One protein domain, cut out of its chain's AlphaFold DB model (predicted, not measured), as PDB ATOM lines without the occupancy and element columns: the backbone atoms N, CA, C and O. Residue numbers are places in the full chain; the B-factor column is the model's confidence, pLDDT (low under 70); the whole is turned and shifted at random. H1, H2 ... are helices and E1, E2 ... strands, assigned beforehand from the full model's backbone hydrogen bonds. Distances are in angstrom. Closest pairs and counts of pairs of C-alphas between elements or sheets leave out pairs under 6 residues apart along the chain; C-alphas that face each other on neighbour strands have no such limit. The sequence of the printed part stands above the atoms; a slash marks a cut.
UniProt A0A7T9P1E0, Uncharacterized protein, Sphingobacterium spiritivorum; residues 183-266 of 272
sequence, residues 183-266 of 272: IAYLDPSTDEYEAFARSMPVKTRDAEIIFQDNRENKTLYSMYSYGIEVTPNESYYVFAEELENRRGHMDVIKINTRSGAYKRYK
ATOM      1  N   ILE A 183     160.087 236.001 258.216       86.38
ATOM      2  CA  ILE A 183     160.819 237.258 258.317       86.38
ATOM      3  C   ILE A 183     159.836 238.382 258.001       86.38
ATOM      4  O   ILE A 183     159.419 238.550 256.857       86.38
ATOM      5  N   ALA A 184     159.464 239.150 259.019       88.69
ATOM      6  CA  ALA A 184     158.777 240.415 258.815       88.69
ATOM      7  C   ALA A 184     159.809 241.486 258.458       88.69
ATOM      8  O   ALA A 184     160.927 241.481 258.978       88.69
ATOM      9  N   TYR A 185     159.442 242.403 257.573       89.62
ATOM     10  CA  TYR A 185     160.304 243.509 257.194       89.62
ATOM     11  C   TYR A 185     159.626 244.830 257.494       89.62
ATOM     12  O   TYR A 185     158.508 245.061 257.041       89.62
ATOM     13  N   LEU A 186     160.322 245.687 258.231       92.06
ATOM     14  CA  LEU A 186     159.856 247.023 258.567       92.06
ATOM     15  C   LEU A 186     160.539 248.030 257.649       92.06
ATOM     16  O   LEU A 186     161.768 248.151 257.663       92.06
ATOM     17  N   ASP A 187     159.732 248.735 256.862       89.75
ATOM     18  CA  ASP A 187     160.198 249.749 255.923       89.75
ATOM     19  C   ASP A 187     160.646 251.020 256.678       89.75
ATOM     20  O   ASP A 187     159.876 251.520 257.506       89.75
ATOM     21  N   PRO A 188     161.846 251.569 256.397       90.25
ATOM     22  CA  PRO A 188     162.386 252.770 257.039       90.25
ATOM     23  C   PRO A 188     161.462 253.991 257.039       90.25
ATOM     24  O   PRO A 188     161.627 254.874 257.873       90.25
ATOM     25  N   SER A 189     160.527 254.074 256.093       89.56
ATOM     26  CA  SER A 189     159.594 255.193 255.941       89.56
ATOM     27  C   SER A 189     158.332 255.082 256.806       89.56
ATOM     28  O   SER A 189     157.502 255.991 256.788       89.56
ATOM     29  N   THR A 190     158.169 253.991 257.560       91.50
ATOM     30  CA  THR A 190     156.936 253.699 258.307       91.50
ATOM     31  C   THR A 190     157.029 254.039 259.794       91.50
ATOM     32  O   THR A 190     158.072 253.893 260.433       91.50
ATOM     33  N   ASP A 191     155.892 254.410 260.388       94.31
ATOM     34  CA  ASP A 191     155.785 254.631 261.837       94.31
ATOM     35  C   ASP A 191     156.085 253.357 262.647       94.31
ATOM     36  O   ASP A 191     156.599 253.427 263.766       94.31
ATOM     37  N   GLU A 192     155.790 252.182 262.082       94.50
ATOM     38  CA  GLU A 192     156.084 250.888 262.702       94.50
ATOM     39  C   GLU A 192     157.593 250.667 262.852       94.50
ATOM     40  O   GLU A 192     158.051 250.272 263.928       94.50
ATOM     41  N   TYR A 193     158.376 250.984 261.814       95.56
ATOM     42  CA  TYR A 193     159.836 250.957 261.878       95.56
ATOM     43  C   TYR A 193     160.360 251.851 263.004       95.56
ATOM     44  O   TYR A 193     161.154 251.403 263.834       95.56
ATOM     45  N   GLU A 194     159.884 253.095 263.078       94.62
ATOM     46  CA  GLU A 194     160.303 254.064 264.094       94.62
ATOM     47  C   GLU A 194     159.962 253.594 265.512       94.62
ATOM     48  O   GLU A 194     160.802 253.639 266.420       94.62
ATOM     49  N   ALA A 195     158.738 253.104 265.719       95.75
ATOM     50  CA  ALA A 195     158.299 252.571 267.001       95.75
ATOM     51  C   ALA A 195     159.141 251.356 267.422       95.75
ATOM     52  O   ALA A 195     159.613 251.289 268.565       95.75
ATOM     53  N   PHE A 196     159.385 250.427 266.493       96.44
ATOM     54  CA  PHE A 196     160.202 249.246 266.741       96.44
ATOM     55  C   PHE A 196     161.643 249.635 267.080       96.44
ATOM     56  O   PHE A 196     162.143 249.259 268.142       96.44
ATOM     57  N   ALA A 197     162.293 250.447 266.245       95.88
ATOM     58  CA  ALA A 197     163.668 250.899 266.440       95.88
ATOM     59  C   ALA A 197     163.869 251.608 267.791       95.88
ATOM     60  O   ALA A 197     164.870 251.390 268.477       95.88
ATOM     61  N   ARG A 198     162.895 252.413 268.237       95.56
ATOM     62  CA  ARG A 198     162.945 253.074 269.554       95.56
ATOM     63  C   ARG A 198     162.878 252.097 270.716       95.56
ATOM     64  O   ARG A 198     163.463 252.384 271.762       95.56
ATOM     65  N   SER A 199     162.208 250.960 270.550       95.56
ATOM     66  CA  SER A 199     162.098 249.927 271.586       95.56
ATOM     67  C   SER A 199     163.348 249.043 271.711       95.56
ATOM     68  O   SER A 199     163.534 248.386 272.735       95.56
ATOM     69  N   MET A 200     164.231 249.050 270.709       96.69
ATOM     70  CA  MET A 200     165.425 248.204 270.685       96.69
ATOM     71  C   MET A 200     166.587 248.792 271.505       96.69
ATOM     72  O   MET A 200     166.698 250.017 271.612       96.69
ATOM     73  N   PRO A 201     167.462 247.958 272.104       97.12
ATOM     74  CA  PRO A 201     168.649 248.432 272.820       97.12
ATOM     75  C   PRO A 201     169.613 249.233 271.941       97.12
ATOM     76  O   PRO A 201     170.027 250.319 272.338       97.12
ATOM     77  N   VAL A 202     169.933 248.722 270.751       97.12
ATOM     78  CA  VAL A 202     170.743 249.436 269.757       97.12
ATOM     79  C   VAL A 202     169.812 250.348 268.977       97.12
ATOM     80  O   VAL A 202     168.855 249.862 268.378       97.12
ATOM     81  N   LYS A 203     170.066 251.660 268.994       96.62
ATOM     82  CA  LYS A 203     169.258 252.621 268.232       96.62
ATOM     83  C   LYS A 203     169.718 252.675 266.782       96.62
ATOM     84  O   LYS A 203     170.869 252.365 266.484       96.62
ATOM     85  N   THR A 204     168.855 253.168 265.894       95.19
ATOM     86  CA  THR A 204     169.178 253.345 264.467       95.19
ATOM     87  C   THR A 204     170.481 254.117 264.273       95.19
ATOM     88  O   THR A 204     171.349 253.669 263.538       95.19
ATOM     89  N   ARG A 205     170.681 255.209 265.022       95.25
ATOM     90  CA  ARG A 205     171.913 256.009 264.961       95.25
ATOM     91  C   ARG A 205     173.166 255.230 265.376       95.25
ATOM     92  O   ARG A 205     174.220 255.414 264.777       95.25
ATOM     93  N   ASP A 206     173.065 254.367 266.384       96.56
ATOM     94  CA  ASP A 206     174.190 253.529 266.812       96.56
ATOM     95  C   ASP A 206     174.496 252.468 265.750       96.56
ATOM     96  O   ASP A 206     175.656 252.214 265.433       96.56
ATOM     97  N   ALA A 207     173.455 251.893 265.143       96.62
ATOM     98  CA  ALA A 207     173.596 250.955 264.037       96.62
ATOM     99  C   ALA A 207     174.215 251.619 262.793       96.62
ATOM    100  O   ALA A 207     175.076 251.020 262.156       96.62
ATOM    101  N   GLU A 208     173.858 252.866 262.482       95.06
ATOM    102  CA  GLU A 208     174.491 253.651 261.415       95.06
ATOM    103  C   GLU A 208     175.978 253.901 261.691       95.06
ATOM    104  O   GLU A 208     176.788 253.815 260.771       95.06
ATOM    105  N   ILE A 209     176.364 254.180 262.941       95.00
ATOM    106  CA  ILE A 209     177.778 254.321 263.324       95.00
ATOM    107  C   ILE A 209     178.509 252.987 263.142       95.00
ATOM    108  O   ILE A 209     179.547 252.945 262.487       95.00
ATOM    109  N   ILE A 210     177.933 251.883 263.634       95.62
ATOM    110  CA  ILE A 210     178.498 250.537 263.454       95.62
ATOM    111  C   ILE A 210     178.657 250.219 261.964       95.62
ATOM    112  O   ILE A 210     179.696 249.697 261.563       95.62
ATOM    113  N   PHE A 211     177.665 250.543 261.131       94.62
ATOM    114  CA  PHE A 211     177.781 250.406 259.683       94.62
ATOM    115  C   PHE A 211     178.966 251.224 259.168       94.62
ATOM    116  O   PHE A 211     179.847 250.666 258.517       94.62
ATOM    117  N   GLN A 212     179.015 252.518 259.500       91.69
ATOM    118  CA  GLN A 212     180.017 253.453 258.999       91.69
ATOM    119  C   GLN A 212     181.454 253.044 259.329       91.69
ATOM    120  O   GLN A 212     182.319 253.185 258.460       91.69
ATOM    121  N   ASP A 213     181.684 252.531 260.536       92.44
ATOM    122  CA  ASP A 213     182.989 252.064 261.015       92.44
ATOM    123  C   ASP A 213     183.445 250.771 260.323       92.44
ATOM    124  O   ASP A 213     184.638 250.471 260.274       92.44
ATOM    125  N   ASN A 214     182.503 250.010 259.758       90.75
ATOM    126  CA  ASN A 214     182.748 248.702 259.153       90.75
ATOM    127  C   ASN A 214     182.592 248.684 257.630       90.75
ATOM    128  O   ASN A 214     182.549 247.605 257.033       90.75
ATOM    129  N   ARG A 215     182.514 249.859 257.004       88.12
ATOM    130  CA  ARG A 215     182.472 250.060 255.551       88.12
ATOM    131  C   ARG A 215     183.746 249.591 254.853       88.12
ATOM    132  O   ARG A 215     184.853 249.842 255.331       88.12
ATOM    133  N   GLU A 216     183.591 248.936 253.701       87.12
ATOM    134  CA  GLU A 216     184.724 248.641 252.811       87.12
ATOM    135  C   GLU A 216     185.003 249.829 251.869       87.12
ATOM    136  O   GLU A 216     186.162 250.096 251.546       87.12
ATOM    137  N   ASN A 217     183.971 250.585 251.485       81.31
ATOM    138  CA  ASN A 217     184.084 251.798 250.689       81.31
ATOM    139  C   ASN A 217     184.502 252.979 251.581       81.31
ATOM    140  O   ASN A 217     183.771 253.417 252.472       81.31
ATOM    141  N   LYS A 218     185.708 253.504 251.341       77.81
ATOM    142  CA  LYS A 218     186.299 254.584 252.149       77.81
ATOM    143  C   LYS A 218     186.162 255.974 251.534       77.81
ATOM    144  O   LYS A 218     186.552 256.946 252.178       77.81
ATOM    145  N   THR A 219     185.661 256.089 250.309       73.62
ATOM    146  CA  THR A 219     185.669 257.351 249.551       73.62
ATOM    147  C   THR A 219     184.263 257.911 249.345       73.62
ATOM    148  O   THR A 219     184.079 259.124 249.426       73.62
ATOM    149  N   LEU A 220     183.268 257.050 249.109       67.50
ATOM    150  CA  LEU A 220     181.886 257.436 248.870       67.50
ATOM    151  C   LEU A 220     181.045 257.089 250.091       67.50
ATOM    152  O   LEU A 220     181.060 255.963 250.588       67.50
ATOM    153  N   TYR A 221     180.244 258.050 250.543       67.88
ATOM    154  CA  TYR A 221     179.195 257.774 251.513       67.88
ATOM    155  C   TYR A 221     178.032 257.067 250.795       67.88
ATOM    156  O   TYR A 221     177.048 257.699 250.424       67.88
ATOM    157  N   SER A 222     178.174 255.763 250.542       73.88
ATOM    158  CA  SER A 222     177.095 254.914 250.023       73.88
ATOM    159  C   SER A 222     176.497 254.112 251.179       73.88
ATOM    160  O   SER A 222     177.029 253.093 251.609       73.88
ATOM    161  N   MET A 223     175.421 254.636 251.762       86.94
ATOM    162  CA  MET A 223     174.640 253.930 252.774       86.94
ATOM    163  C   MET A 223     173.193 253.886 252.314       86.94
ATOM    164  O   MET A 223     172.513 254.910 252.294       86.94
ATOM    165  N   TYR A 224     172.728 252.695 251.964       88.75
ATOM    166  CA  TYR A 224     171.325 252.436 251.684       88.75
ATOM    167  C   TYR A 224     170.719 251.753 252.906       88.75
ATOM    168  O   TYR A 224     171.122 250.646 253.257       88.75
ATOM    169  N   SER A 225     169.777 252.411 253.581       90.81
ATOM    170  CA  SER A 225     168.986 251.771 254.633       90.81
ATOM    171  C   SER A 225     167.873 250.976 253.974       90.81
ATOM    172  O   SER A 225     167.030 251.547 253.285       90.81
ATOM    173  N   TYR A 226     167.893 249.665 254.172       89.69
ATOM    174  CA  TYR A 226     166.845 248.791 253.676       89.69
ATOM    175  C   TYR A 226     165.718 248.702 254.699       89.69
ATOM    176  O   TYR A 226     164.564 248.849 254.323       89.69
ATOM    177  N   GLY A 227     166.011 248.579 255.991       93.62
ATOM    178  CA  GLY A 227     164.964 248.488 257.006       93.62
ATOM    179  C   GLY A 227     165.372 247.642 258.189       93.62
ATOM    180  O   GLY A 227     166.557 247.540 258.517       93.62
ATOM    181  N   ILE A 228     164.375 247.038 258.834       95.12
ATOM    182  CA  ILE A 228     164.592 246.040 259.882       95.12
ATOM    183  C   ILE A 228     163.999 244.718 259.430       95.12
ATOM    184  O   ILE A 228     162.809 244.627 259.148       95.12
ATOM    185  N   GLU A 229     164.818 243.676 259.431       94.00
ATOM    186  CA  GLU A 229     164.329 242.307 259.362       94.00
ATOM    187  C   GLU A 229     164.057 241.787 260.765       94.00
ATOM    188  O   GLU A 229     164.941 241.791 261.623       94.00
ATOM    189  N   VAL A 230     162.842 241.309 260.994       93.25
ATOM    190  CA  VAL A 230     162.385 240.750 262.262       93.25
ATOM    191  C   VAL A 230     162.079 239.275 262.047       93.25
ATOM    192  O   VAL A 230     161.157 238.905 261.326       93.25
ATOM    193  N   THR A 231     162.870 238.420 262.681       90.69
ATOM    194  CA  THR A 231     162.651 236.971 262.739       90.69
ATOM    195  C   THR A 231     162.042 236.598 264.097       90.69
ATOM    196  O   THR A 231     162.064 237.418 265.019       90.69
ATOM    197  N   PRO A 232     161.554 235.357 264.294       88.00
ATOM    198  CA  PRO A 232     161.012 234.932 265.586       88.00
ATOM    199  C   PRO A 232     161.993 235.053 266.763       88.00
ATOM    200  O   PRO A 232     161.565 235.209 267.903       88.00
ATOM    201  N   ASN A 233     163.300 234.976 266.492       90.12
ATOM    202  CA  ASN A 233     164.334 234.939 267.529       90.12
ATOM    203  C   ASN A 233     165.149 236.232 267.605       90.12
ATOM    204  O   ASN A 233     165.633 236.603 268.673       90.12
ATOM    205  N   GLU A 234     165.342 236.906 266.474       95.00
ATOM    206  CA  GLU A 234     166.289 238.009 266.337       95.00
ATOM    207  C   GLU A 234     165.793 239.057 265.345       95.00
ATOM    208  O   GLU A 234     165.049 238.749 264.415       95.00
ATOM    209  N   SER A 235     166.262 240.288 265.510       96.31
ATOM    210  CA  SER A 235     165.964 241.396 264.607       96.31
ATOM    211  C   SER A 235     167.229 242.150 264.224       96.31
ATOM    212  O   SER A 235     168.127 242.340 265.055       96.31
ATOM    213  N   TYR A 236     167.287 242.596 262.974       97.19
ATOM    214  CA  TYR A 236     168.479 243.147 262.346       97.19
ATOM    215  C   TYR A 236     168.165 244.427 261.586       97.19
ATOM    216  O   TYR A 236     167.292 244.420 260.725       97.19
ATOM    217  N   TYR A 237     168.926 245.491 261.837       96.88
ATOM    218  CA  TYR A 237     169.027 246.594 260.887       96.88
ATOM    219  C   TYR A 237     169.748 246.099 259.636       96.88
ATOM    220  O   TYR A 237     170.783 245.434 259.749       96.88
ATOM    221  N   VAL A 238     169.211 246.413 258.460       95.38
ATOM    222  CA  VAL A 238     169.768 246.007 257.168       95.38
ATOM    223  C   VAL A 238     170.224 247.248 256.419       95.38
ATOM    224  O   VAL A 238     169.413 248.096 256.049       95.38
ATOM    225  N   PHE A 239     171.529 247.336 256.187       94.19
ATOM    226  CA  PHE A 239     172.153 248.390 255.398       94.19
ATOM    227  C   PHE A 239     172.858 247.788 254.189       94.19
ATOM    228  O   PHE A 239     173.344 246.661 254.264       94.19
ATOM    229  N   ALA A 240     172.976 248.544 253.103       91.12
ATOM    230  CA  ALA A 240     173.812 248.175 251.972       91.12
ATOM    231  C   ALA A 240     174.805 249.275 251.598       91.12
ATOM    232  O   ALA A 240     174.562 250.465 251.801       91.12
ATOM    233  N   GLU A 241     175.919 248.838 251.031       89.56
ATOM    234  CA  GLU A 241     177.044 249.651 250.595       89.56
ATOM    235  C   GLU A 241     177.377 249.302 249.146       89.56
ATOM    236  O   GLU A 241     177.543 248.126 248.820       89.56
ATOM    237  N   GLU A 242     177.511 250.306 248.281       84.12
ATOM    238  CA  GLU A 242     177.984 250.096 246.912       84.12
ATOM    239  C   GLU A 242     179.515 250.168 246.868       84.12
ATOM    240  O   GLU A 242     180.129 251.099 247.401       84.12
ATOM    241  N   LEU A 243     180.156 249.188 246.226       76.62
ATOM    242  CA  LEU A 243     181.618 249.127 246.149       76.62
ATOM    243  C   LEU A 243     182.160 249.949 244.972       76.62
ATOM    244  O   LEU A 243     181.703 249.822 243.837       76.62
ATOM    245  N   GLU A 244     183.222 250.728 245.209       70.12
ATOM    246  CA  GLU A 244     183.842 251.594 244.188       70.12
ATOM    247  C   GLU A 244     184.316 250.834 242.942       70.12
ATOM    248  O   GLU A 244     184.239 251.330 241.818       70.12
ATOM    249  N   ASN A 245     184.835 249.621 243.145       68.56
ATOM    250  CA  ASN A 245     185.442 248.799 242.102       68.56
ATOM    251  C   ASN A 245     184.424 247.935 241.340       68.56
ATOM    252  O   ASN A 245     184.802 247.253 240.384       68.56
ATOM    253  N   ARG A 246     183.151 247.937 241.757       66.69
ATOM    254  CA  ARG A 246     182.078 247.105 241.203       66.69
ATOM    255  C   ARG A 246     180.753 247.865 241.222       66.69
ATOM    256  O   ARG A 246     179.879 247.578 242.034       66.69
ATOM    257  N   ARG A 247     180.598 248.820 240.299       63.38
ATOM    258  CA  ARG A 247     179.330 249.547 240.111       63.38
ATOM    259  C   ARG A 247     178.160 248.572 239.970       63.38
ATOM    260  O   ARG A 247     178.243 247.632 239.180       63.38
ATOM    261  N   GLY A 248     177.094 248.809 240.731       65.19
ATOM    262  CA  GLY A 248     175.908 247.949 240.780       65.19
ATOM    263  C   GLY A 248     176.018 246.717 241.688       65.19
ATOM    264  O   GLY A 248     175.017 246.030 241.878       65.19
ATOM    265  N   HIS A 249     177.186 246.443 242.278       75.06
ATOM    266  CA  HIS A 249     177.333 245.426 243.316       75.06
ATOM    267  C   HIS A 249     177.203 246.070 244.693       75.06
ATOM    268  O   HIS A 249     177.866 247.068 244.988       75.06
ATOM    269  N   MET A 250     176.371 245.469 245.539       82.94
ATOM    270  CA  MET A 250     176.183 245.925 246.907       82.94
ATOM    271  C   MET A 250     176.476 244.823 247.906       82.94
ATOM    272  O   MET A 250     175.900 243.735 247.842       82.94
ATOM    273  N   ASP A 251     177.316 245.166 248.871       89.56
ATOM    274  CA  ASP A 251     177.467 244.391 250.087       89.56
ATOM    275  C   ASP A 251     176.361 244.789 251.061       89.56
ATOM    276  O   ASP A 251     176.093 245.973 251.262       89.56
ATOM    277  N   VAL A 252     175.750 243.803 251.712       92.31
ATOM    278  CA  VAL A 252     174.749 244.041 252.758       92.31
ATOM    279  C   VAL A 252     175.375 243.798 254.120       92.31
ATOM    280  O   VAL A 252     176.045 242.791 254.338       92.31
ATOM    281  N   ILE A 253     175.135 244.693 255.068       94.12
ATOM    282  CA  ILE A 253     175.523 244.535 256.466       94.12
ATOM    283  C   ILE A 253     174.253 244.430 257.300       94.12
ATOM    284  O   ILE A 253     173.430 245.344 257.318       94.12
ATOM    285  N   LYS A 254     174.115 243.314 258.020       96.00
ATOM    286  CA  LYS A 254     173.072 243.136 259.032       96.00
ATOM    287  C   LYS A 254     173.647 243.417 260.405       96.00
ATOM    288  O   LYS A 254     174.679 242.846 260.748       96.00
ATOM    289  N   ILE A 255     172.974 244.252 261.187       97.31
ATOM    290  CA  ILE A 255     173.392 244.648 262.537       97.31
ATOM    291  C   ILE A 255     172.293 244.253 263.514       97.31
ATOM    292  O   ILE A 255     171.160 244.714 263.404       97.31
ATOM    293  N   ASN A 256     172.611 243.378 264.463       97.88
ATOM    294  CA  ASN A 256     171.651 242.888 265.442       97.88
ATOM    295  C   ASN A 256     171.163 244.042 266.330       97.88
ATOM    296  O   ASN A 256     171.945 244.707 267.008       97.88
ATOM    297  N   THR A 257     169.850 244.243 266.356       97.06
ATOM    298  CA  THR A 257     169.169 245.330 267.085       97.06
ATOM    299  C   THR A 257     169.325 245.260 268.613       97.06
ATOM    300  O   THR A 257     169.071 246.242 269.309       97.06
ATOM    301  N   ARG A 258     169.741 244.114 269.172       96.44
ATOM    302  CA  ARG A 258     169.954 243.931 270.618       96.44
ATOM    303  C   ARG A 258     171.421 243.990 271.017       96.44
ATOM    304  O   ARG A 258     171.735 244.639 272.007       96.44
ATOM    305  N   SER A 259     172.296 243.290 270.294       97.06
ATOM    306  CA  SER A 259     173.711 243.150 270.670       97.06
ATOM    307  C   SER A 259     174.651 244.107 269.941       97.06
ATOM    308  O   SER A 259     175.780 244.289 270.386       97.06
ATOM    309  N   GLY A 260     174.231 244.675 268.808       96.44
ATOM    310  CA  GLY A 260     175.094 245.468 267.928       96.44
ATOM    311  C   GLY A 260     176.094 244.626 267.131       96.44
ATOM    312  O   GLY A 260     176.857 245.172 266.337       96.44
ATOM    313  N   ALA A 261     176.090 243.297 267.299       97.12
ATOM    314  CA  ALA A 261     176.902 242.408 266.481       97.12
ATOM    315  C   ALA A 261     176.486 242.534 265.012       97.12
ATOM    316  O   ALA A 261     175.292 242.528 264.702       97.12
ATOM    317  N   TYR A 262     177.460 242.630 264.111       95.38
ATOM    318  CA  TYR A 262     177.208 242.790 262.684       95.38
ATOM    319  C   TYR A 262     177.740 241.607 261.876       95.38
ATOM    320  O   TYR A 262     178.699 240.938 262.264       95.38
ATOM    321  N   LYS A 263     177.119 241.360 260.721       95.25
ATOM    322  CA  LYS A 263     177.581 240.399 259.716       95.25
ATOM    323  C   LYS A 263     177.456 241.014 258.327       95.25
ATOM    324  O   LYS A 263     176.403 241.545 257.976       95.25
ATOM    325  N   ARG A 264     178.529 240.920 257.540       92.94
ATOM    326  CA  ARG A 264     178.589 241.373 256.144       92.94
ATOM    327  C   ARG A 264     178.295 240.216 255.190       92.94
ATOM    328  O   ARG A 264     178.797 239.108 255.371       92.94
ATOM    329  N   TYR A 265     177.523 240.505 254.153       92.12
ATOM    330  CA  TYR A 265     177.101 239.596 253.100       92.12
ATOM    331  C   TYR A 265     177.550 240.173 251.759       92.12
ATOM    332  O   TYR A 265     177.009 241.175 251.304       92.12
ATOM    333  N   LYS A 266     178.518 239.508 251.121       89.06
ATOM    334  CA  LYS A 266     179.025 239.886 249.785       89.06
ATOM    335  C   LYS A 266     178.141 239.380 248.645       89.06
ATOM    336  O   LYS A 266     178.383 239.657 247.481       89.06
TER     337      LYS A 266
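Overview. This is residues 183 to 266 of the 272 residues of an uncharacterized protein of Sphingobacterium spiritivorum (UniProt A0A7T9P1E0). A strongly twisted antiparallel sheet of five strands makes a wall with two short helices, H1 and H2, covering one of its faces and no named helix on the other. H2 lies slantwise over E3 and E4, while H1 runs across the strands over E2, at the end of the domain where E1 lies. The printed part has 84 residues, with the named elements in the order E1 H1 H2 E2 E3 E4 E5; across the sheet the order is E1 E2 E3 E4 E5, and the class is mixed, helices and strands. The whole is compact, with a radius of gyration of the C-alphas of 12.6 A, and elongated in outline, with spans of 37 by 21 by 20 A.

Along the chain. E1 is residues 184 to 186, beginning at C-alpha 184 (158.777, 240.415, 258.815), 6.7 A long. H1 is residues 191 to 199, 12.5 A, and H2 is residues 204 to 213, 14.3 A, with C-alpha 204 at (169.178, 253.345, 264.467). E2 is residues 224 to 230, 18.1 A; E3, the longest strand, is residues 235 to 242, 23.1 A. E4 is residues 250 to 256, 19.3 A, and E5 is residues 262 to 265, 10.1 A, ending at C-alpha 265 (177.101, 239.596, 253.100).

Arrangement. Edge strand E1 is antiparallel to E2 at 140 degrees, with N 184 and O 230 2.9 A apart, within hydrogen-bond range. E2 to E5 form a meander, each strand the antiparallel neighbour of the one before, and its successive pairs are hairpins. Within hydrogen-bond range are N 236 and O 229 at 2.8 A for E2 and E3, N 237 and O 255 at 2.8 A for E3 and E4, and N 265 and O 252 at 2.7 A for E4 and E5. H1 is on the sheet at a height over the sheet of 9.7 A, at 74 degrees to E2 on the local plane; its closest C-alphas to E2 are Tyr 193 and Ile 228, 7.1 A. H2 is on the same face at a height over the sheet of 9.5 A, at 43 degrees to E3 on the local plane; its closest C-alphas to E4 are Ala 207 and Ile 255, 6.5 A. H1 and H2 are close but not clearly touching, the C-alphas of Ala 197 and Thr 204 being 6.3 A apart, and about perpendicular at 77 degrees. The helices on one face make two layers, helices over a sheet. In H1 and H2 every O i to N i+4 pair is within hydrogen-bond range. E1 and E5 are apart.

Size, cuts and confidence. The two C-alphas farthest apart, those of Ser 199 and Asn 245, are 37.6 A from each other. The printed part has no cut, and no link is long; H2 to E2, with 10 residues between them, is short but not tight. The mean pLDDT of the printed part is 89.8, and residues 220 to 221 and 245 to 248 are under 70.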